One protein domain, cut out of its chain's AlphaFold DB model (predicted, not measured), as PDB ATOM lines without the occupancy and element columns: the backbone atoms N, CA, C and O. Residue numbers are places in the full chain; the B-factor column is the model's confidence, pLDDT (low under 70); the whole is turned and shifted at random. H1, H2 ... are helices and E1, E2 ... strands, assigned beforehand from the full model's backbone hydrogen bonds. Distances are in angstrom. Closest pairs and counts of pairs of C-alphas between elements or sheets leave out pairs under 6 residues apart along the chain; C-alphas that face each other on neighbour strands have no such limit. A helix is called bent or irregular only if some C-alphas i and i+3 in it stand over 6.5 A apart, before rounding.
ATOM      1  N   LYS A  24      16.317  -8.920 -32.293       89.44
ATOM      2  CA  LYS A  24      15.785  -9.581 -31.082       89.44
ATOM      3  C   LYS A  24      14.566 -10.467 -31.358       89.44
ATOM      4  O   LYS A  24      14.384 -11.492 -30.716       89.44
ATOM      5  N   TRP A  25      13.721 -10.083 -32.310       90.50
ATOM      6  CA  TRP A  25      12.575 -10.891 -32.731       90.50
ATOM      7  C   TRP A  25      12.974 -12.049 -33.640       90.50
ATOM      8  O   TRP A  25      12.359 -13.109 -33.570       90.50
ATOM      9  N   ALA A  26      13.999 -11.870 -34.472       87.50
ATOM     10  CA  ALA A  26      14.495 -12.913 -35.366       87.50
ATOM     11  C   ALA A  26      15.079 -14.123 -34.610       87.50
ATOM     12  O   ALA A  26      15.144 -15.217 -35.164       87.50
ATOM     13  N   GLU A  27      15.467 -13.943 -33.346       88.75
ATOM     14  CA  GLU A  27      15.944 -15.009 -32.458       88.75
ATOM     15  C   GLU A  27      14.806 -15.889 -31.901       88.75
ATOM     16  O   GLU A  27      15.059 -17.005 -31.441       88.75
ATOM     17  N   ASP A  28      13.550 -15.429 -31.957       90.62
ATOM     18  CA  ASP A  28      12.398 -16.150 -31.417       90.62
ATOM     19  C   ASP A  28      11.612 -16.874 -32.520       90.62
ATOM     20  O   ASP A  28      10.874 -16.278 -33.306       90.62
ATOM     21  N   GLU A  29      11.698 -18.204 -32.531       91.19
ATOM     22  CA  GLU A  29      10.989 -19.069 -33.483       91.19
ATOM     23  C   GLU A  29       9.463 -18.851 -33.477       91.19
ATOM     24  O   GLU A  29       8.796 -19.033 -34.497       91.19
ATOM     25  N   ARG A  30       8.875 -18.411 -32.359       90.44
ATOM     26  CA  ARG A  30       7.438 -18.102 -32.285       90.44
ATOM     27  C   ARG A  30       7.110 -16.837 -33.074       90.44
ATOM     28  O   ARG A  30       6.062 -16.787 -33.717       90.44
ATOM     29  N   ILE A  31       8.000 -15.845 -33.060       88.56
ATOM     30  CA  ILE A  31       7.876 -14.639 -33.886       88.56
ATOM     31  C   ILE A  31       8.145 -14.972 -35.351       88.56
ATOM     32  O   ILE A  31       7.374 -14.546 -36.213       88.56
ATOM     33  N   ALA A  32       9.169 -15.777 -35.647       86.75
ATOM     34  CA  ALA A  32       9.442 -16.247 -37.006       86.75
ATOM     35  C   ALA A  32       8.218 -16.967 -37.597       86.75
ATOM     36  O   ALA A  32       7.769 -16.653 -38.698       86.75
ATOM     37  N   TYR A  33       7.578 -17.848 -36.820       87.19
ATOM     38  CA  TYR A  33       6.337 -18.517 -37.212       87.19
ATOM     39  C   TYR A  33       5.220 -17.538 -37.616       87.19
ATOM     40  O   TYR A  33       4.522 -17.769 -38.612       87.19
ATOM     41  N   LEU A  34       5.046 -16.452 -36.854       86.56
ATOM     42  CA  LEU A  34       4.024 -15.432 -37.101       86.56
ATOM     43  C   LEU A  34       4.368 -14.546 -38.309       86.56
ATOM     44  O   LEU A  34       3.530 -14.338 -39.187       86.56
ATOM     45  N   THR A  35       5.597 -14.045 -38.371       84.94
ATOM     46  CA  THR A  35       6.054 -13.066 -39.372       84.94
ATOM     47  C   THR A  35       6.305 -13.685 -40.745       84.94
ATOM     48  O   THR A  35       6.041 -13.057 -41.769       84.94
ATOM     49  N   GLU A  36       6.712 -14.951 -40.798       84.50
ATOM     50  CA  GLU A  36       6.824 -15.720 -42.042       84.50
ATOM     51  C   GLU A  36       5.495 -16.361 -42.468       84.50
ATOM     52  O   GLU A  36       5.437 -17.075 -43.469       84.50
ATOM     53  N   HIS A  37       4.415 -16.117 -41.719       83.06
ATOM     54  CA  HIS A  37       3.077 -16.611 -42.037       83.06
ATOM     55  C   HIS A  37       3.015 -18.141 -42.170       83.06
ATOM     56  O   HIS A  37       2.246 -18.677 -42.972       83.06
ATOM     57  N   ARG A  38       3.798 -18.882 -41.371       85.62
ATOM     58  CA  ARG A  38       3.850 -20.357 -41.442       85.62
ATOM     59  C   ARG A  38       2.481 -20.994 -41.157       85.62
ATOM     60  O   ARG A  38       2.169 -22.053 -41.698       85.62
ATOM     61  N   TYR A  39       1.633 -20.313 -40.383       83.75
ATOM     62  CA  TYR A  39       0.235 -20.687 -40.127       83.75
ATOM     63  C   TYR A  39      -0.681 -20.614 -41.354       83.75
ATOM     64  O   TYR A  39      -1.786 -21.140 -41.320       83.75
ATOM     65  N   ALA A  40      -0.283 -19.956 -42.438       80.88
ATOM     66  CA  ALA A  40      -1.174 -19.752 -43.573       80.88
ATOM     67  C   ALA A  40      -1.269 -20.977 -44.504       80.88
ATOM     68  O   ALA A  40      -2.069 -20.989 -45.435       80.88
ATOM     69  N   LYS A  41      -0.462 -22.015 -44.245       81.56
ATOM     70  CA  LYS A  41      -0.461 -23.297 -44.974       81.56
ATOM     71  C   LYS A  41      -1.366 -24.362 -44.343       81.56
ATOM     72  O   LYS A  41      -1.412 -25.482 -44.842       81.56
ATOM     73  N   ILE A  42      -2.026 -24.046 -43.231       81.94
ATOM     74  CA  ILE A  42      -2.862 -24.981 -42.470       81.94
ATOM     75  C   ILE A  42      -4.321 -24.516 -42.441       81.94
ATOM     76  O   ILE A  42      -4.638 -23.387 -42.814       81.94
ATOM     77  N   GLU A  43      -5.212 -25.403 -41.999       84.38
ATOM     78  CA  GLU A  43      -6.640 -25.121 -41.860       84.38
ATOM     79  C   GLU A  43      -6.890 -23.905 -40.950       84.38
ATOM     80  O   GLU A  43      -6.211 -23.719 -39.937       84.38
ATOM     81  N   SER A  44      -7.885 -23.076 -41.284       79.38
ATOM     82  CA  SER A  44      -8.123 -21.791 -40.619       79.38
ATOM     83  C   SER A  44      -8.340 -21.909 -39.107       79.38
ATOM     84  O   SER A  44      -7.804 -21.092 -38.359       79.38
ATOM     85  N   ALA A  45      -9.065 -22.926 -38.628       79.75
ATOM     86  CA  ALA A  45      -9.284 -23.125 -37.193       79.75
ATOM     87  C   ALA A  45      -7.974 -23.436 -36.443       79.75
ATOM     88  O   ALA A  45      -7.705 -22.885 -35.368       79.75
ATOM     89  N   MET A  46      -7.116 -24.267 -37.042       83.25
ATOM     90  CA  MET A  46      -5.787 -24.566 -36.509       83.25
ATOM     91  C   MET A  46      -4.859 -23.347 -36.585       83.25
ATOM     92  O   MET A  46      -4.141 -23.068 -35.627       83.25
ATOM     93  N   ALA A  47      -4.909 -22.581 -37.679       84.19
ATOM     94  CA  ALA A  47      -4.143 -21.345 -37.840       84.19
ATOM     95  C   ALA A  47      -4.457 -20.335 -36.730       84.19
ATOM     96  O   ALA A  47      -3.541 -19.811 -36.097       84.19
ATOM     97  N   LEU A  48      -5.743 -20.108 -36.443       84.19
ATOM     98  CA  LEU A  48      -6.187 -19.206 -35.376       84.19
ATOM     99  C   LEU A  48      -5.716 -19.669 -33.994       84.19
ATOM    100  O   LEU A  48      -5.223 -18.864 -33.201       84.19
ATOM    101  N   THR A  49      -5.820 -20.970 -33.728       85.50
ATOM    102  CA  THR A  49      -5.353 -21.567 -32.470       85.50
ATOM    103  C   THR A  49      -3.848 -21.374 -32.298       85.50
ATOM    104  O   THR A  49      -3.398 -20.945 -31.237       85.50
ATOM    105  N   ASN A  50      -3.070 -21.602 -33.358       87.94
ATOM    106  CA  ASN A  50      -1.620 -21.442 -33.328       87.94
ATOM    107  C   ASN A  50      -1.198 -19.980 -33.157       87.94
ATOM    108  O   ASN A  50      -0.343 -19.705 -32.320       87.94
ATOM    109  N   ILE A  51      -1.816 -19.041 -33.886       86.62
ATOM    110  CA  ILE A  51      -1.562 -17.600 -33.713       86.62
ATOM    111  C   ILE A  51      -1.814 -17.203 -32.255       86.62
ATOM    112  O   ILE A  51      -0.957 -16.593 -31.617       86.62
ATOM    113  N   THR A  52      -2.961 -17.610 -31.706       87.56
ATOM    114  CA  THR A  52      -3.351 -17.293 -30.327       87.56
ATOM    115  C   THR A  52      -2.382 -17.890 -29.307       87.56
ATOM    116  O   THR A  52      -1.954 -17.192 -28.390       87.56
ATOM    117  N   SER A  53      -1.997 -19.163 -29.468       89.19
ATOM    118  CA  SER A  53      -1.039 -19.826 -28.571       89.19
ATOM    119  C   SER A  53       0.304 -19.109 -28.572       89.19
ATOM    120  O   SER A  53       0.831 -18.797 -27.509       89.19
ATOM    121  N   LYS A  54       0.833 -18.778 -29.755       90.25
ATOM    122  CA  LYS A  54       2.139 -18.121 -29.882       90.25
ATOM    123  C   LYS A  54       2.128 -16.723 -29.279       90.25
ATOM    124  O   LYS A  54       3.008 -16.413 -28.485       90.25
ATOM    125  N   LEU A  55       1.103 -15.918 -29.561       89.12
ATOM    126  CA  LEU A  55       0.958 -14.593 -28.945       89.12
ATOM    127  C   LEU A  55       0.818 -14.679 -27.419       89.12
ATOM    128  O   LEU A  55       1.395 -13.861 -26.708       89.12
ATOM    129  N   LYS A  56       0.120 -15.694 -26.895       88.81
ATOM    130  CA  LYS A  56       0.025 -15.947 -25.449       88.81
ATOM    131  C   LYS A  56       1.357 -16.344 -24.826       88.81
ATOM    132  O   LYS A  56       1.708 -15.812 -23.779       88.81
ATOM    133  N   GLU A  57       2.097 -17.244 -25.463       89.88
ATOM    134  CA  GLU A  57       3.434 -17.668 -25.028       89.88
ATOM    135  C   GLU A  57       4.447 -16.513 -25.028       89.88
ATOM    136  O   GLU A  57       5.404 -16.539 -24.257       89.88
ATOM    137  N   LEU A  58       4.236 -15.514 -25.889       89.31
ATOM    138  CA  LEU A  58       5.022 -14.281 -25.976       89.31
ATOM    139  C   LEU A  58       4.539 -13.180 -25.012       89.31
ATOM    140  O   LEU A  58       5.179 -12.143 -24.902       89.31
ATOM    141  N   GLY A  59       3.415 -13.376 -24.312       87.44
ATOM    142  CA  GLY A  59       2.848 -12.370 -23.408       87.44
ATOM    143  C   GLY A  59       2.084 -11.232 -24.102       87.44
ATOM    144  O   GLY A  59       1.751 -10.239 -23.462       87.44
ATOM    145  N   TYR A  60       1.746 -11.366 -25.384       87.94
ATOM    146  CA  TYR A  60       1.066 -10.343 -26.196       87.94
ATOM    147  C   TYR A  60      -0.469 -10.461 -26.196       87.94
ATOM    148  O   TYR A  60      -1.137 -10.096 -27.167       87.94
ATOM    149  N   MET A  61      -1.046 -11.004 -25.122       78.25
ATOM    150  CA  MET A  61      -2.498 -11.172 -24.972       78.25
ATOM    151  C   MET A  61      -3.140  -9.990 -24.232       78.25
ATOM    152  O   MET A  61      -2.458  -9.173 -23.633       78.25
ATOM    153  N   GLU A  62      -4.475  -9.913 -24.263       64.12
ATOM    154  CA  GLU A  62      -5.275  -8.970 -23.454       64.12
ATOM    155  C   GLU A  62      -5.055  -7.476 -23.750       64.12
ATOM    156  O   GLU A  62      -4.909  -6.673 -22.838       64.12
ATOM    157  N   ASP A  63      -5.088  -7.083 -25.032       65.81
ATOM    158  CA  ASP A  63      -5.070  -5.672 -25.467       65.81
ATOM    159  C   ASP A  63      -3.950  -4.828 -24.796       65.81
ATOM    160  O   ASP A  63      -4.085  -3.620 -24.632       65.81
ATOM    161  N   ASN A  64      -2.823  -5.459 -24.437       70.81
ATOM    162  CA  ASN A  64      -1.806  -4.886 -23.549       70.81
ATOM    163  C   ASN A  64      -0.724  -4.037 -24.246       70.81
ATOM    164  O   ASN A  64       0.243  -3.640 -23.603       70.81
ATOM    165  N   ASN A  65      -0.863  -3.769 -25.550       86.75
ATOM    166  CA  ASN A  65       0.077  -3.024 -26.408       86.75
ATOM    167  C   ASN A  65       1.563  -3.459 -26.339       86.75
ATOM    168  O   ASN A  65       2.397  -2.837 -26.994       86.75
ATOM    169  N   ALA A  66       1.904  -4.553 -25.649       90.25
ATOM    170  CA  ALA A  66       3.284  -4.981 -25.414       90.25
ATOM    171  C   ALA A  66       4.026  -5.295 -26.720       90.25
ATOM    172  O   ALA A  66       5.157  -4.879 -26.912       90.25
ATOM    173  N   MET A  67       3.351  -5.920 -27.688       91.56
ATOM    174  CA  MET A  67       3.956  -6.182 -28.998       91.56
ATOM    175  C   MET A  67       4.291  -4.895 -29.770       91.56
ATOM    176  O   MET A  67       5.252  -4.864 -30.531       91.56
ATOM    177  N   VAL A  68       3.493  -3.833 -29.593       93.44
ATOM    178  CA  VAL A  68       3.742  -2.528 -30.230       93.44
ATOM    179  C   VAL A  68       4.932  -1.838 -29.576       93.44
ATOM    180  O   VAL A  68       5.740  -1.240 -30.283       93.44
ATOM    181  N   HIS A  69       5.038  -1.949 -28.249       94.69
ATOM    182  CA  HIS A  69       6.198  -1.494 -27.493       94.69
ATOM    183  C   HIS A  69       7.465  -2.189 -27.987       94.69
ATOM    184  O   HIS A  69       8.342  -1.519 -28.516       94.69
ATOM    185  N   ASP A  70       7.507  -3.522 -27.914       94.75
ATOM    186  CA  ASP A  70       8.680  -4.325 -28.268       94.75
ATOM    187  C   ASP A  70       9.131  -4.092 -29.706       94.75
ATOM    188  O   ASP A  70      10.324  -4.013 -29.981       94.75
ATOM    189  N   TYR A  71       8.191  -3.942 -30.644       94.81
ATOM    190  CA  TYR A  71       8.557  -3.640 -32.021       94.81
ATOM    191  C   TYR A  71       9.265  -2.287 -32.142       94.81
ATOM    192  O   TYR A  71      10.297  -2.186 -32.804       94.81
ATOM    193  N   LEU A  72       8.713  -1.238 -31.523       95.38
ATOM    194  CA  LEU A  72       9.288   0.104 -31.589       95.38
ATOM    195  C   LEU A  72      10.614   0.186 -30.819       95.38
ATOM    196  O   LEU A  72      11.554   0.812 -31.310       95.38
ATOM    197  N   ASP A  73      10.699  -0.487 -29.673       96.62
ATOM    198  CA  ASP A  73      11.902  -0.647 -28.857       96.62
ATOM    199  C   ASP A  73      13.021  -1.335 -29.651       96.62
ATOM    200  O   ASP A  73      14.058  -0.734 -29.933       96.62
ATOM    201  N   TYR A  74      12.785  -2.553 -30.141       96.06
ATOM    202  CA  TYR A  74      13.814  -3.338 -30.823       96.06
ATOM    203  C   TYR A  74      14.217  -2.751 -32.175       96.06
ATOM    204  O   TYR A  74      15.394  -2.787 -32.523       96.06
ATOM    205  N   MET A  75      13.284  -2.156 -32.925       96.62
ATOM    206  CA  MET A  75      13.650  -1.412 -34.134       96.62
ATOM    207  C   MET A  75      14.528  -0.200 -33.808       96.62
ATOM    208  O   MET A  75      15.474   0.081 -34.541       96.62
ATOM    209  N   THR A  76      14.223   0.530 -32.731       96.56
ATOM    210  CA  THR A  76      15.056   1.658 -32.291       96.56
ATOM    211  C   THR A  76      16.446   1.159 -31.912       96.56
ATOM    212  O   THR A  76      17.434   1.734 -32.362       96.56
ATOM    213  N   GLN A  77      16.525   0.050 -31.176       97.00
ATOM    214  CA  GLN A  77      17.779  -0.599 -30.813       97.00
ATOM    215  C   GLN A  77      18.620  -0.973 -32.047       97.00
ATOM    216  O   GLN A  77      19.799  -0.636 -32.122       97.00
ATOM    217  N   ASP A  78      18.009  -1.613 -33.048       96.25
ATOM    218  CA  ASP A  78      18.695  -2.007 -34.281       96.25
ATOM    219  C   ASP A  78      19.240  -0.814 -35.066       96.25
ATOM    220  O   ASP A  78      20.357  -0.868 -35.585       96.25
ATOM    221  N   LEU A  79      18.480   0.281 -35.128       96.62
ATOM    222  CA  LEU A  79      18.921   1.503 -35.793       96.62
ATOM    223  C   LEU A  79      20.037   2.207 -35.013       96.62
ATOM    224  O   LEU A  79      20.970   2.715 -35.634       96.62
ATOM    225  N   LEU A  80      19.986   2.218 -33.679       95.25
ATOM    226  CA  LEU A  80      21.073   2.746 -32.848       95.25
ATOM    227  C   LEU A  80      22.368   1.950 -33.068       95.25
ATOM    228  O   LEU A  80      23.414   2.549 -33.318       95.25
ATOM    229  N   ASP A  81      22.287   0.617 -33.067       95.06
ATOM    230  CA  ASP A  81      23.432  -0.262 -33.333       95.06
ATOM    231  C   ASP A  81      24.005  -0.057 -34.737       95.06
ATOM    232  O   ASP A  81      25.221   0.064 -34.901       95.06
ATOM    233  N   MET A  82      23.143   0.027 -35.754       94.62
ATOM    234  CA  MET A  82      23.556   0.263 -37.141       94.62
ATOM    235  C   MET A  82      24.305   1.593 -37.300       94.62
ATOM    236  O   MET A  82      25.260   1.674 -38.073       94.62
ATOM    237  N   ASN A  83      23.900   2.624 -36.554       93.00
ATOM    238  CA  ASN A  83      24.546   3.937 -36.557       93.00
ATOM    239  C   ASN A  83      25.764   4.027 -35.618       93.00
ATOM    240  O   ASN A  83      26.397   5.082 -35.541       93.00
ATOM    241  N   GLY A  84      26.119   2.944 -34.916       92.06
ATOM    242  CA  GLY A  84      27.243   2.924 -33.979       92.06
ATOM    243  C   GLY A  84      27.028   3.810 -32.750       92.06
ATOM    244  O   GLY A  84      27.999   4.300 -32.164       92.06
ATOM    245  N   GLU A  85      25.773   4.053 -32.370       94.38
ATOM    246  CA  GLU A  85      25.456   4.789 -31.153       94.38
ATOM    247  C   GLU A  85      25.849   3.979 -29.917       94.38
ATOM    248  O   GLU A  85      25.718   2.759 -29.865       94.38
ATOM    249  N   VAL A  86      26.333   4.675 -28.891       94.81
ATOM    250  CA  VAL A  86      26.665   4.051 -27.607       94.81
ATOM    251  C   VAL A  86      25.524   4.328 -26.651       94.81
ATOM    252  O   VAL A  86      25.276   5.485 -26.314       94.81
ATOM    253  N   TYR A  87      24.847   3.287 -26.198       96.06
ATOM    254  CA  TYR A  87      23.707   3.398 -25.301       96.06
ATOM    255  C   TYR A  87      23.692   2.244 -24.300       96.06
ATOM    256  O   TYR A  87      24.451   1.289 -24.441       96.06
ATOM    257  N   ILE A  88      22.857   2.378 -23.276       94.94
ATOM    258  CA  ILE A  88      22.498   1.292 -22.360       94.94
ATOM    259  C   ILE A  88      20.984   1.104 -22.372       94.94
ATOM    260  O   ILE A  88      20.255   2.077 -22.598       94.94
ATOM    261  N   ILE A  89      20.537  -0.127 -22.140       95.00
ATOM    262  CA  ILE A  89      19.125  -0.524 -22.196       95.00
ATOM    263  C   ILE A  89      18.532  -0.820 -20.819       95.00
ATOM    264  O   ILE A  89      19.252  -1.022 -19.839       95.00
ATOM    265  N   GLU A  90      17.204  -0.899 -20.758       93.50
ATOM    266  CA  GLU A  90      16.433  -1.194 -19.543       93.50
ATOM    267  C   GLU A  90      16.993  -2.367 -18.723       93.50
ATOM    268  O   GLU A  90      17.168  -2.240 -17.511       93.50
ATOM    269  N   THR A  91      17.342  -3.484 -19.367       91.06
ATOM    270  CA  THR A  91      17.850  -4.673 -18.665       91.06
ATOM    271  C   THR A  91      19.189  -4.411 -17.978       91.06
ATOM    272  O   THR A  91      19.398  -4.826 -16.843       91.06
ATOM    273  N   GLU A  92      20.082  -3.656 -18.619       92.25
ATOM    274  CA  GLU A  92      21.382  -3.289 -18.042       92.25
ATOM    275  C   GLU A  92      21.224  -2.293 -16.886       92.25
ATOM    276  O   GLU A  92      21.987  -2.318 -15.920       92.25
ATOM    277  N   LEU A  93      20.214  -1.420 -16.962       91.75
ATOM    278  CA  LEU A  93      19.858  -0.488 -15.892       91.75
ATOM    279  C   LEU A  93      19.259  -1.201 -14.686       91.75
ATOM    280  O   LEU A  93      19.558  -0.842 -13.545       91.75
ATOM    281  N   ARG A  94      18.418  -2.207 -14.931       89.38
ATOM    282  CA  ARG A  94      17.780  -3.011 -13.890       89.38
ATOM    283  C   ARG A  94      18.813  -3.738 -13.034       89.38
ATOM    284  O   ARG A  94      18.649  -3.776 -11.817       89.38
ATOM    285  N   ASP A  95      19.876  -4.228 -13.663       90.19
ATOM    286  CA  ASP A  95      20.952  -4.971 -13.002       90.19
ATOM    287  C   ASP A  95      22.038  -4.058 -12.398       90.19
ATOM    288  O   ASP A  95      22.908  -4.521 -11.656       90.19
ATOM    289  N   ASN A  96      21.991  -2.744 -12.664       90.88
ATOM    290  CA  ASN A  96      22.970  -1.774 -12.179       90.88
ATOM    291  C   ASN A  96      22.351  -0.735 -11.232       90.88
ATOM    292  O   ASN A  96      22.019   0.391 -11.613       90.88
ATOM    293  N   GLU A  97      22.297  -1.088  -9.948       90.31
ATOM    294  CA  GLU A  97      21.736  -0.234  -8.892       90.31
ATOM    295  C   GLU A  97      22.432   1.135  -8.764       90.31
ATOM    296  O   GLU A  97      21.804   2.112  -8.358       90.31
ATOM    297  N   THR A  98      23.702   1.261  -9.173       91.38
ATOM    298  CA  THR A  98      24.407   2.557  -9.137       91.38
ATOM    299  C   THR A  98      23.865   3.512 -10.197       91.38
ATOM    300  O   THR A  98      23.564   4.670  -9.901       91.38
ATOM    301  N   ILE A  99      23.712   3.034 -11.436       88.19
ATOM    302  CA  ILE A  99      23.163   3.846 -12.529       88.19
ATOM    303  C   ILE A  99      21.680   4.123 -12.270       88.19
ATOM    304  O   ILE A  99      21.227   5.255 -12.409       88.19
ATOM    305  N   LYS A 100      20.927   3.132 -11.797       87.50
ATOM    306  CA  LYS A 100      19.521   3.299 -11.421       87.50
ATOM    307  C   LYS A 100      19.326   4.346 -10.320       87.50
ATOM    308  O   LYS A 100      18.420   5.172 -10.420       87.50
ATOM    309  N   ALA A 101      20.201   4.387  -9.312       87.88
ATOM    310  CA  ALA A 101      20.187   5.435  -8.290       87.88
ATOM    311  C   ALA A 101      20.465   6.831  -8.881       87.88
ATOM    312  O   ALA A 101      19.774   7.788  -8.530       87.88
ATOM    313  N   LEU A 102      21.412   6.949  -9.824       87.31
ATOM    314  CA  LEU A 102      21.670   8.197 -10.560       87.31
ATOM    315  C   LEU A 102      20.428   8.679 -11.332       87.31
ATOM    316  O   LEU A 102      20.187   9.881 -11.435       87.31
ATOM    317  N   LEU A 103      19.618   7.747 -11.830       88.81
ATOM    318  CA  LEU A 103      18.373   8.012 -12.555       88.81
ATOM    319  C   LEU A 103      17.158   8.198 -11.636       88.81
ATOM    320  O   LEU A 103      16.017   8.147 -12.099       88.81
ATOM    321  N   GLY A 104      17.370   8.381 -10.331       86.06
ATOM    322  CA  GLY A 104      16.284   8.553  -9.365       86.06
ATOM    323  C   GLY A 104      15.380   7.323  -9.247       86.06
ATOM    324  O   GLY A 104      14.185   7.463  -9.004       86.06
ATOM    325  N   GLY A 105      15.932   6.127  -9.464       87.06
ATOM    326  CA  GLY A 105      15.201   4.862  -9.422       87.06
ATOM    327  C   GLY A 105      14.435   4.525 -10.705       87.06
ATOM    328  O   GLY A 105      13.712   3.531 -10.720       87.06
ATOM    329  N   THR A 106      14.563   5.331 -11.765       89.00
ATOM    330  CA  THR A 106      13.898   5.076 -13.052       89.00
ATOM    331  C   THR A 106      14.711   4.141 -13.948       89.00
ATOM    332  O   THR A 106      15.939   4.103 -13.884       89.00
ATOM    333  N   THR A 107      14.006   3.393 -14.797       92.06
ATOM    334  CA  THR A 107      14.562   2.435 -15.763       92.06
ATOM    335  C   THR A 107      13.972   2.728 -17.147       92.06
ATOM    336  O   THR A 107      13.015   2.067 -17.538       92.06
ATOM    337  N   PRO A 108      14.433   3.793 -17.831       93.69
ATOM    338  CA  PRO A 108      14.034   4.063 -19.215       93.69
ATOM    339  C   PRO A 108      14.505   2.955 -20.163       93.69
ATOM    340  O   PRO A 108      15.471   2.255 -19.852       93.69
ATOM    341  N   ASP A 109      13.885   2.864 -21.339       95.56
ATOM    342  CA  ASP A 109      14.269   1.876 -22.355       95.56
ATOM    343  C   ASP A 109      15.682   2.093 -22.895       95.56
ATOM    344  O   ASP A 109      16.446   1.135 -23.011       95.56
ATOM    345  N   PHE A 110      16.066   3.351 -23.152       96.44
ATOM    346  CA  PHE A 110      17.403   3.689 -23.641       96.44
ATOM    347  C   PHE A 110      18.007   4.904 -22.951       96.44
ATOM    348  O   PHE A 110      17.365   5.940 -22.750       96.44
ATOM    349  N   ILE A 111      19.315   4.826 -22.715       95.12
ATOM    350  CA  ILE A 111      20.148   5.978 -22.370       95.12
ATOM    351  C   ILE A 111      21.299   6.055 -23.355       95.12
ATOM    352  O   ILE A 111      22.274   5.316 -23.264       95.12
ATOM    353  N   VAL A 112      21.182   6.985 -24.292       96.00
ATOM    354  CA  VAL A 112      22.138   7.200 -25.371       96.00
ATOM    355  C   VAL A 112      23.191   8.202 -24.921       96.00
ATOM    356  O   VAL A 112      22.898   9.346 -24.555       96.00
ATOM    357  N   LYS A 113      24.452   7.776 -24.970       94.44
ATOM    358  CA  LYS A 113      25.610   8.585 -24.615       94.44
ATOM    359  C   LYS A 113      25.621   9.879 -25.427       94.44
ATOM    360  O   LYS A 113      25.332   9.923 -26.627       94.44
ATOM    361  N   LYS A 114      26.055  10.953 -24.772       91.44
ATOM    362  CA  LYS A 114      26.452  12.187 -25.447       91.44
ATOM    363  C   LYS A 114      27.492  11.884 -26.542       91.44
ATOM    364  O   LYS A 114      28.594  11.424 -26.234       91.44
ATOM    365  N   SER A 115      27.164  12.180 -27.795       85.19
ATOM    366  CA  SER A 115      28.061  12.036 -28.946       85.19
ATOM    367  C   SER A 115      27.776  13.131 -29.988       85.19
ATOM    368  O   SER A 115      26.730  13.788 -29.945       85.19
ATOM    369  N   GLY A 116      28.733  13.366 -30.891       81.44
ATOM    370  CA  GLY A 116      28.590  14.332 -31.983       81.44
ATOM    371  C   GLY A 116      28.258  15.749 -31.505       81.44
ATOM    372  O   GLY A 116      28.967  16.326 -30.682       81.44
ATOM    373  N   SER A 117      27.170  16.310 -32.034       83.31
ATOM    374  CA  SER A 117      26.672  17.656 -31.722       83.31
ATOM    375  C   SER A 117      25.812  17.731 -30.452       83.31
ATOM    376  O   SER A 117      25.397  18.827 -30.066       83.31
ATOM    377  N   ARG A 118      25.527  16.607 -29.777       90.50
ATOM    378  CA  ARG A 118      24.650  16.594 -28.598       90.50
ATOM    379  C   ARG A 118      25.348  17.223 -27.394       90.50
ATOM    380  O   ARG A 118      26.468  16.859 -27.039       90.50
ATOM    381  N   ALA A 119      24.671  18.152 -26.719       87.19
ATOM    382  CA  ALA A 119      25.200  18.794 -25.515       87.19
ATOM    383  C   ALA A 119      25.115  17.888 -24.273       87.19
ATOM    384  O   ALA A 119      25.961  17.999 -23.378       87.19
ATOM    385  N   LYS A 120      24.130  16.982 -24.248       93.19
ATOM    386  CA  LYS A 120      23.777  16.098 -23.133       93.19
ATOM    387  C   LYS A 120      23.597  14.649 -23.588       93.19
ATOM    388  O   LYS A 120      23.544  14.360 -24.783       93.19
ATOM    389  N   THR A 121      23.518  13.754 -22.609       94.25
ATOM    390  CA  THR A 121      22.995  12.392 -22.790       94.25
ATOM    391  C   THR A 121      21.522  12.471 -23.191       94.25
ATOM    392  O   THR A 121      20.829  13.407 -22.798       94.25
ATOM    393  N   VAL A 122      21.038  11.504 -23.962       95.31
ATOM    394  CA  VAL A 122      19.622  11.417 -24.327       95.31
ATOM    395  C   VAL A 122      19.003  10.217 -23.632       95.31
ATOM    396  O   VAL A 122      19.552   9.125 -23.688       95.31
ATOM    397  N   ILE A 123      17.867  10.419 -22.978       95.00
ATOM    398  CA  ILE A 123      17.044   9.343 -22.432       95.00
ATOM    399  C   ILE A 123      15.827   9.190 -23.346       95.00
ATOM    400  O   ILE A 123      15.109  10.167 -23.583       95.00
ATOM    401  N   LEU A 124      15.608   7.976 -23.848       95.19
ATOM    402  CA  LEU A 124      14.441   7.604 -24.644       95.19
ATOM    403  C   LEU A 124      13.624   6.586 -23.852       95.19
ATOM    404  O   LEU A 124      14.183   5.632 -23.317       95.19
ATOM    405  N   ASP A 125      12.318   6.804 -23.785       94.56
ATOM    406  CA  ASP A 125      11.373   5.911 -23.108       94.56
ATOM    407  C   ASP A 125      10.207   5.652 -24.064       94.56
ATOM    408  O   ASP A 125       9.494   6.585 -24.455       94.56
ATOM    409  N   VAL A 126      10.071   4.410 -24.512       94.75
ATOM    410  CA  VAL A 126       9.031   3.941 -25.418       94.75
ATOM    411  C   VAL A 126       7.736   3.782 -24.630       94.75
ATOM    412  O   VAL A 126       7.634   3.086 -23.626       94.75
ATOM    413  N   TYR A 127       6.690   4.456 -25.091       92.19
ATOM    414  CA  TYR A 127       5.418   4.490 -24.391       92.19
ATOM    415  C   TYR A 127       4.244   4.223 -25.328       92.19
ATOM    416  O   TYR A 127       4.002   4.948 -26.293       92.19
ATOM    417  N   VAL A 128       3.479   3.183 -24.997       89.12
ATOM    418  CA  VAL A 128       2.310   2.713 -25.765       89.12
ATOM    419  C   VAL A 128       1.026   2.648 -24.928       89.12
ATOM    420  O   VAL A 128       0.048   2.031 -25.345       89.12
ATOM    421  N   GLY A 129       1.033   3.217 -23.721       83.62
ATOM    422  CA  GLY A 129      -0.130   3.206 -22.832       83.62
ATOM    423  C   GLY A 129      -1.060   4.410 -23.017       83.62
ATOM    424  O   GLY A 129      -0.783   5.319 -23.794       83.62
ATOM    425  N   ASP A 130      -2.145   4.428 -22.241       74.38
ATOM    426  CA  ASP A 130      -3.209   5.442 -22.343       74.38
ATOM    427  C   ASP A 130      -2.958   6.727 -21.528       74.38
ATOM    428  O   ASP A 130      -3.755   7.667 -21.571       74.38
ATOM    429  N   LYS A 131      -1.879   6.789 -20.737       73.94
ATOM    430  CA  LYS A 131      -1.538   7.978 -19.938       73.94
ATOM    431  C   LYS A 131      -1.041   9.100 -20.838       73.94
ATOM    432  O   LYS A 131      -0.473   8.877 -21.904       73.94
ATOM    433  N   GLN A 132      -1.183  10.336 -20.367       78.25
ATOM    434  CA  GLN A 132      -0.617  11.473 -21.085       78.25
ATOM    435  C   GLN A 132       0.916  11.418 -21.069       78.25
ATOM    436  O   GLN A 132       1.533  11.203 -20.025       78.25
ATOM    437  N   GLU A 133       1.547  11.700 -22.213       78.88
ATOM    438  CA  GLU A 133       3.014  11.744 -22.344       78.88
ATOM    439  C   GLU A 133       3.680  12.663 -21.302       78.88
ATOM    440  O   GLU A 133       4.809  12.424 -20.876       78.88
ATOM    441  N   SER A 134       2.992  13.729 -20.880       81.06
ATOM    442  CA  SER A 134       3.446  14.665 -19.844       81.06
ATOM    443  C   SER A 134       3.668  13.999 -18.486       81.06
ATOM    444  O   SER A 134       4.594  14.384 -17.774       81.06
ATOM    445  N   GLU A 135       2.864  12.997 -18.129       80.88
ATOM    446  CA  GLU A 135       3.015  12.253 -16.875       80.88
ATOM    447  C   GLU A 135       4.281  11.393 -16.897       80.88
ATOM    448  O   GLU A 135       5.016  11.343 -15.912       80.88
ATOM    449  N   VAL A 136       4.583  10.777 -18.044       81.81
ATOM    450  CA  VAL A 136       5.820  10.009 -18.246       81.81
ATOM    451  C   VAL A 136       7.032  10.945 -18.208       81.81
ATOM    452  O   VAL A 136       7.975  10.693 -17.461       81.81
ATOM    453  N   LYS A 137       6.961  12.102 -18.886       82.81
ATOM    454  CA  LYS A 137       7.981  13.174 -18.817       82.81
ATOM    455  C   LYS A 137       8.228  13.691 -17.410       82.81
ATOM    456  O   LYS A 137       9.366  14.024 -17.078       82.81
ATOM    457  N   GLY A 138       7.197  13.726 -16.572       82.62
ATOM    458  CA  GLY A 138       7.306  14.145 -15.179       82.62
ATOM    459  C   GLY A 138       8.351  13.355 -14.386       82.62
ATOM    460  O   GLY A 138       9.065  13.956 -13.583       82.62
ATOM    461  N   LYS A 139       8.506  12.049 -14.661       83.94
ATOM    462  CA  LYS A 139       9.455  11.162 -13.960       83.94
ATOM    463  C   LYS A 139      10.912  11.603 -14.113       83.94
ATOM    464  O   LYS A 139      11.701  11.465 -13.186       83.94
ATOM    465  N   TYR A 140      11.251  12.182 -15.263       86.62
ATOM    466  CA  TYR A 140      12.628  12.513 -15.636       86.62
ATOM    467  C   TYR A 140      12.957  13.995 -15.446       86.62
ATOM    468  O   TYR A 140      14.072  14.427 -15.727       86.62
ATOM    469  N   LYS A 141      12.016  14.804 -14.936       84.94
ATOM    470  CA  LYS A 141      12.194  16.260 -14.798       84.94
ATOM    471  C   LYS A 141      13.417  16.630 -13.951       84.94
ATOM    472  O   LYS A 141      14.098  17.604 -14.260       84.94
ATOM    473  N   ALA A 142      13.715  15.840 -12.920       86.25
ATOM    474  CA  ALA A 142      14.888  16.033 -12.068       86.25
ATOM    475  C   ALA A 142      16.220  15.797 -12.806       86.25
ATOM    476  O   ALA A 142      17.247  16.313 -12.382       86.25
ATOM    477  N   LEU A 143      16.203  15.064 -13.923       89.12
ATOM    478  CA  LEU A 143      17.382  14.677 -14.702       89.12
ATOM    479  C   LEU A 143      17.714  15.681 -15.824       89.12
ATOM    480  O   LEU A 143      18.749  15.569 -16.481       89.12
ATOM    481  N   ALA A 144      16.876  16.708 -16.017       88.38
ATOM    482  CA  ALA A 144      16.972  17.655 -17.130       88.38
ATOM    483  C   ALA A 144      18.296  18.442 -17.189       88.38
ATOM    484  O   ALA A 144      18.638  19.010 -18.227       88.38
ATOM    485  N   PHE A 145      19.052  18.512 -16.089       87.38
ATOM    486  CA  PHE A 145      20.353  19.182 -16.070       87.38
ATOM    487  C   PHE A 145      21.449  18.377 -16.790       87.38
ATOM    488  O   PHE A 145      22.346  18.990 -17.366       87.38
ATOM    489  N   PHE A 146      21.370  17.038 -16.808       87.56
ATOM    490  CA  PHE A 146      22.393  16.180 -17.426       87.56
ATOM    491  C   PHE A 146      21.914  15.431 -18.671       87.56
ATOM    492  O   PHE A 146      22.750  15.047 -19.494       87.56
ATOM    493  N   ALA A 147      20.603  15.239 -18.826       92.31
ATOM    494  CA  ALA A 147      20.023  14.541 -19.962       92.31
ATOM    495  C   ALA A 147      18.875  15.323 -20.604       92.31
ATOM    496  O   ALA A 147      18.129  16.030 -19.926       92.31
ATOM    497  N   ASP A 148      18.734  15.164 -21.917       93.81
ATOM    498  CA  ASP A 148      17.511  15.504 -22.636       93.81
ATOM    499  C   ASP A 148      16.612  14.261 -22.675       93.81
ATOM    500  O   ASP A 148      17.097  13.147 -22.874       93.81
ATOM    501  N   PHE A 149      15.313  14.440 -22.438       92.69
ATOM    502  CA  PHE A 149      14.368  13.334 -22.287       92.69
ATOM    503  C   PHE A 149      13.290  13.352 -23.367       92.69
ATOM    504  O   PHE A 149      12.614  14.371 -23.556       92.69
ATOM    505  N   TYR A 150      13.064  12.200 -23.997       93.31
ATOM    506  CA  TYR A 150      12.038  12.027 -25.012       93.31
ATOM    507  C   TYR A 150      11.187  10.779 -24.755       93.31
ATOM    508  O   TYR A 150      11.696   9.670 -24.635       93.31
ATOM    509  N   VAL A 151       9.867  10.975 -24.724       93.69
ATOM    510  CA  VAL A 151       8.885   9.879 -24.698       93.69
ATOM    511  C   VAL A 151       8.538   9.525 -26.127       93.69
ATOM    512  O   VAL A 151       7.911  10.340 -26.809       93.69
ATOM    513  N   VAL A 152       8.935   8.337 -26.559       94.25
ATOM    514  CA  VAL A 152       8.753   7.820 -27.912       94.25
ATOM    515  C   VAL A 152       7.433   7.054 -27.966       94.25
ATOM    516  O   VAL A 152       7.284   6.006 -27.357       94.25
ATOM    517  N   THR A 153       6.452   7.575 -28.691       93.19
ATOM    518  CA  THR A 153       5.131   6.953 -28.854       93.19
ATOM    519  C   THR A 153       4.895   6.572 -30.312       93.19
ATOM    520  O   THR A 153       5.506   7.172 -31.205       93.19
ATOM    521  N   PRO A 154       3.945   5.658 -30.601       91.69
ATOM    522  CA  PRO A 154       3.531   5.332 -31.969       91.69
ATOM    523  C   PRO A 154       3.159   6.549 -32.828       91.69
ATOM    524  O   PRO A 154       3.218   6.489 -34.053       91.69
ATOM    525  N   HIS A 155       2.770   7.658 -32.193       90.75
ATOM    526  CA  HIS A 155       2.317   8.874 -32.863       90.75
ATOM    527  C   HIS A 155       3.405   9.938 -33.012       90.75
ATOM    528  O   HIS A 155       3.248  10.849 -33.823       90.75
ATOM    529  N   ASN A 156       4.483   9.865 -32.226       92.62
ATOM    530  CA  ASN A 156       5.468  10.940 -32.154       92.62
ATOM    531  C   ASN A 156       6.912  10.494 -32.444       92.62
ATOM    532  O   ASN A 156       7.783  11.366 -32.525       92.62
ATOM    533  N   PHE A 157       7.179   9.189 -32.611       94.06
ATOM    534  CA  PHE A 157       8.548   8.663 -32.680       94.06
ATOM    535  C   PHE A 157       9.398   9.342 -33.757       94.06
ATOM    536  O   PHE A 157      10.576   9.585 -33.528       94.06
ATOM    537  N   GLN A 158       8.802   9.758 -34.881       94.38
ATOM    538  CA  GLN A 158       9.523  10.479 -35.934       94.38
ATOM    539  C   GLN A 158      10.173  11.772 -35.430       94.38
ATOM    540  O   GLN A 158      11.295  12.100 -35.802       94.38
ATOM    541  N   LYS A 159       9.478  12.508 -34.557       94.75
ATOM    542  CA  LYS A 159       9.992  13.742 -33.958       94.75
ATOM    543  C   LYS A 159      11.008  13.447 -32.861       94.75
ATOM    544  O   LYS A 159      12.019  14.133 -32.771       94.75
ATOM    545  N   GLN A 160      10.710  12.476 -32.003       94.31
ATOM    546  CA  GLN A 160      11.512  12.207 -30.808       94.31
ATOM    547  C   GLN A 160      12.845  11.542 -31.144       94.31
ATOM    548  O   GLN A 160      13.865  11.871 -30.550       94.31
ATOM    549  N   LEU A 161      12.860  10.656 -32.141       95.69
ATOM    550  CA  LEU A 161      14.073   9.966 -32.568       95.69
ATOM    551  C   LEU A 161      14.987  10.843 -33.434       95.69
ATOM    552  O   LEU A 161      16.155  10.511 -33.600       95.69
ATOM    553  N   ALA A 162      14.523  12.002 -33.916       94.56
ATOM    554  CA  ALA A 162      15.336  12.935 -34.706       94.56
ATOM    555  C   ALA A 162      16.559  13.489 -33.953       94.56
ATOM    556  O   ALA A 162      17.478  14.019 -34.573       94.56
ATOM    557  N   SER A 163      16.595  13.374 -32.620       90.19
ATOM    558  CA  SER A 163      17.775  13.739 -31.830       90.19
ATOM    559  C   SER A 163      18.894  12.692 -31.861       90.19
ATOM    560  O   SER A 163      20.015  12.998 -31.452       90.19
ATOM    561  N   VAL A 164      18.595  11.454 -32.265       94.19
ATOM    562  CA  VAL A 164      19.517  10.307 -32.172       94.19
ATOM    563  C   VAL A 164      19.680   9.526 -33.474       94.19
ATOM    564  O   VAL A 164      20.696   8.867 -33.639       94.19
ATOM    565  N   LEU A 165      18.730   9.620 -34.404       94.75
ATOM    566  CA  LEU A 165      18.748   8.894 -35.671       94.75
ATOM    567  C   LEU A 165      18.683   9.858 -36.863       94.75
ATOM    568  O   LEU A 165      18.040  10.912 -36.776       94.75
ATOM    569  N   PRO A 166      19.309   9.510 -38.001       94.81
ATOM    570  CA  PRO A 166      19.176  10.284 -39.226       94.81
ATOM    571  C   PRO A 166      17.754  10.173 -39.799       94.81
ATOM    572  O   PRO A 166      17.051   9.179 -39.616       94.81
ATOM    573  N   ALA A 167      17.331  11.194 -40.550       96.19
ATOM    574  CA  ALA A 167      15.977  11.266 -41.112       96.19
ATOM    575  C   ALA A 167      15.621  10.063 -42.008       96.19
ATOM    576  O   ALA A 167      14.485   9.597 -41.991       96.19
ATOM    577  N   THR A 168      16.596   9.520 -42.744       96.75
ATOM    578  CA  THR A 168      16.409   8.338 -43.601       96.75
ATOM    579  C   THR A 168      15.989   7.099 -42.815       96.75
ATOM    580  O   THR A 168      15.139   6.337 -43.274       96.75
ATOM    581  N   ASP A 169      16.546   6.920 -41.620       96.62
ATOM    582  CA  ASP A 169      16.280   5.762 -40.767       96.62
ATOM    583  C   ASP A 169      14.936   5.907 -40.062       96.62
ATOM    584  O   ASP A 169      14.197   4.937 -39.903       96.62
ATOM    585  N   ILE A 170      14.569   7.139 -39.717       96.75
ATOM    586  CA  ILE A 170      13.245   7.469 -39.189       96.75
ATOM    587  C   ILE A 170      12.160   7.197 -40.235       96.75
ATOM    588  O   ILE A 170      11.123   6.612 -39.913       96.75
ATOM    589  N   ASP A 171      12.398   7.567 -41.494       95.75
ATOM    590  CA  ASP A 171      11.487   7.269 -42.601       95.75
ATOM    591  C   ASP A 171      11.379   5.761 -42.859       95.75
ATOM    592  O   ASP A 171      10.293   5.242 -43.143       95.75
ATOM    593  N   TYR A 172      12.501   5.046 -42.754       94.88
ATOM    594  CA  TYR A 172      12.540   3.591 -42.849       94.88
ATOM    595  C   TYR A 172      11.733   2.925 -41.726       94.88
ATOM    596  O   TYR A 172      10.881   2.074 -42.007       94.88
ATOM    597  N   LEU A 173      11.942   3.347 -40.476       96.00
ATOM    598  CA  LEU A 173      11.174   2.897 -39.319       96.00
ATOM    599  C   LEU A 173       9.689   3.174 -39.518       96.00
ATOM    600  O   LEU A 173       8.877   2.274 -39.342       96.00
ATOM    601  N   ARG A 188      -4.883  -9.369 -34.092       82.38
ATOM    602  CA  ARG A 188      -5.899  -9.019 -33.088       82.38
ATOM    603  C   ARG A 188      -7.322  -9.223 -33.588       82.38
ATOM    604  O   ARG A 188      -8.149  -9.747 -32.842       82.38
ATOM    605  N   ALA A 189      -7.621  -8.819 -34.820       79.25
ATOM    606  CA  ALA A 189      -8.939  -9.000 -35.417       79.25
ATOM    607  C   ALA A 189      -9.287 -10.489 -35.533       79.25
ATOM    608  O   ALA A 189     -10.383 -10.880 -35.147       79.25
ATOM    609  N   CYS A 190      -8.341 -11.324 -35.965       74.50
ATOM    610  CA  CYS A 190      -8.498 -12.776 -36.024       74.50
ATOM    611  C   CYS A 190      -8.847 -13.390 -34.659       74.50
ATOM    612  O   CYS A 190      -9.800 -14.164 -34.558       74.50
ATOM    613  N   ILE A 191      -8.142 -12.993 -33.595       73.19
ATOM    614  CA  ILE A 191      -8.415 -13.463 -32.228       73.19
ATOM    615  C   ILE A 191      -9.794 -12.982 -31.741       73.19
ATOM    616  O   ILE A 191     -10.576 -13.757 -31.186       73.19
ATOM    617  N   LYS A 192     -10.130 -11.701 -31.964       72.19
ATOM    618  CA  LYS A 192     -11.429 -11.130 -31.563       72.19
ATOM    619  C   LYS A 192     -12.591 -11.779 -32.316       72.19
ATOM    620  O   LYS A 192     -13.597 -12.114 -31.696       72.19
ATOM    621  N   LEU A 193     -12.446 -12.009 -33.621       64.69
ATOM    622  CA  LEU A 193     -13.450 -12.680 -34.445       64.69
ATOM    623  C   LEU A 193     -13.661 -14.130 -34.022       64.69
ATOM    624  O   LEU A 193     -14.806 -14.551 -33.972       64.69
ATOM    625  N   GLN A 194     -12.618 -14.874 -33.639       65.12
ATOM    626  CA  GLN A 194     -12.801 -16.208 -33.058       65.12
ATOM    627  C   GLN A 194     -13.666 -16.145 -31.792       65.12
ATOM    628  O   GLN A 194     -14.604 -16.925 -31.644       65.12
ATOM    629  N   LYS A 195     -13.395 -15.185 -30.897       60.56
ATOM    630  CA  LYS A 195     -14.162 -15.026 -29.656       60.56
ATOM    631  C   LYS A 195     -15.643 -14.743 -29.925       60.56
ATOM    632  O   LYS A 195     -16.471 -15.309 -29.225       60.56
TER     633      LYS A 195
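This is residues 24 to 173 and 188 to 195 of the 240 residues of an uncharacterized protein of Tetrabaena socialis (UniProt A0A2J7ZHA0). What does the model look like? Two lobes stand end to end: a small helical one, in which H1, H2 and H10 pack on H3, and a larger one built on a four-stranded sheet. H4 and H8 are over one face of that sheet and H7 over the other, while H9 folds back on H8 and H5 grazes the sheet before H6. What are its parts and size? The 158 printed residues hold ten named helices and four named strands, in the order H1 H2 H3 H4 E1 H5 H6 E2 E3 H7 E4 H8 H9 H10; the class is mixed, and so is the sheet, ordered E1 E2 E3 E4. It is only just compact, close to loose, with a radius of gyration of the C-alphas of 18.1 A and spans of 57 by 30 by 29 A.

Where are the first helices? H1 is residues 29 to 35, beginning at C-alpha 29 (10.989, -19.069, -33.483); H2 is 38 to 41, H3 is 44 to 57 with 19.8 A, and H4 is 66 to 82 with 24.0 A. What follows? E1 is residues 87 to 89, H5 90 to 94, H6 97 to 102, E2 110 to 112, E3 121 to 126 with 16.5 A, H7 133 to 139, and E4 147 to 152 with 15.3 A. H8 is 157 to 163, H9 167 to 173, and H10 188 to 195, ending at C-alpha 195 (-14.162, -15.026, -29.656).

What touches H3? H1 (Arg 30 and Lys 54, closest C-alphas 5.8 A), H2 (Tyr 39 and Ala 47, 5.0 A) and H10 (Thr 52 and Ile 191, 6.6 A) touch it; H1 and H10 each run opposite ways to it, at steep tilts of 54 and 66 degrees. How are the strands joined? E1 and E2 are antiparallel (N 88 to O 111, 3.0 A), and so is the hairpin E2 and E3 (N 112 to O 122, 2.8 A). E3 and E4 are parallel (N 150 to O 123, 2.9 A) and with H7 form a strand-helix-strand unit, parallel neighbours with a helix between, its crossover right-handed. Where are the other helices? H4, at a height of 8.9 A over E2 and E3, and H8, at 8.6 A over E4, are on the same face; H7, at 8.8 A over E4, is on the opposite face. H8 and H9 form a helical hairpin (Gln 158 and Ile 170, closest C-alphas 5.8 A), at 38 degrees, only just steep; H5 and H6 only just touch, with 3 pairs of C-alphas within 8 A, and only at the corner. How regular are the backbones? Every O i to N i+4 pair is within hydrogen-bond range in H1, H3, H4, H5, H6, H9 and H10; H7 has 2 of 3, H2 is too short for such a pair, and H8, only just irregular with C-alphas 160 and 163 6.53 A apart, has 1 of 3, beside 2 of 4 O i to N i+3 pairs.

How far does it reach? The two C-alphas farthest apart, Glu 43 and Phe 145, are 57.9 A apart. Is it whole? Residues 174 to 187 are not printed, and C-alphas 173 and 188 are 21.7 A apart across this cut; of the links printed whole, none is long. Where is confidence low? The mean pLDDT of the printed part is 88.6; residues 62 to 63 and 193 to 195 are under 70.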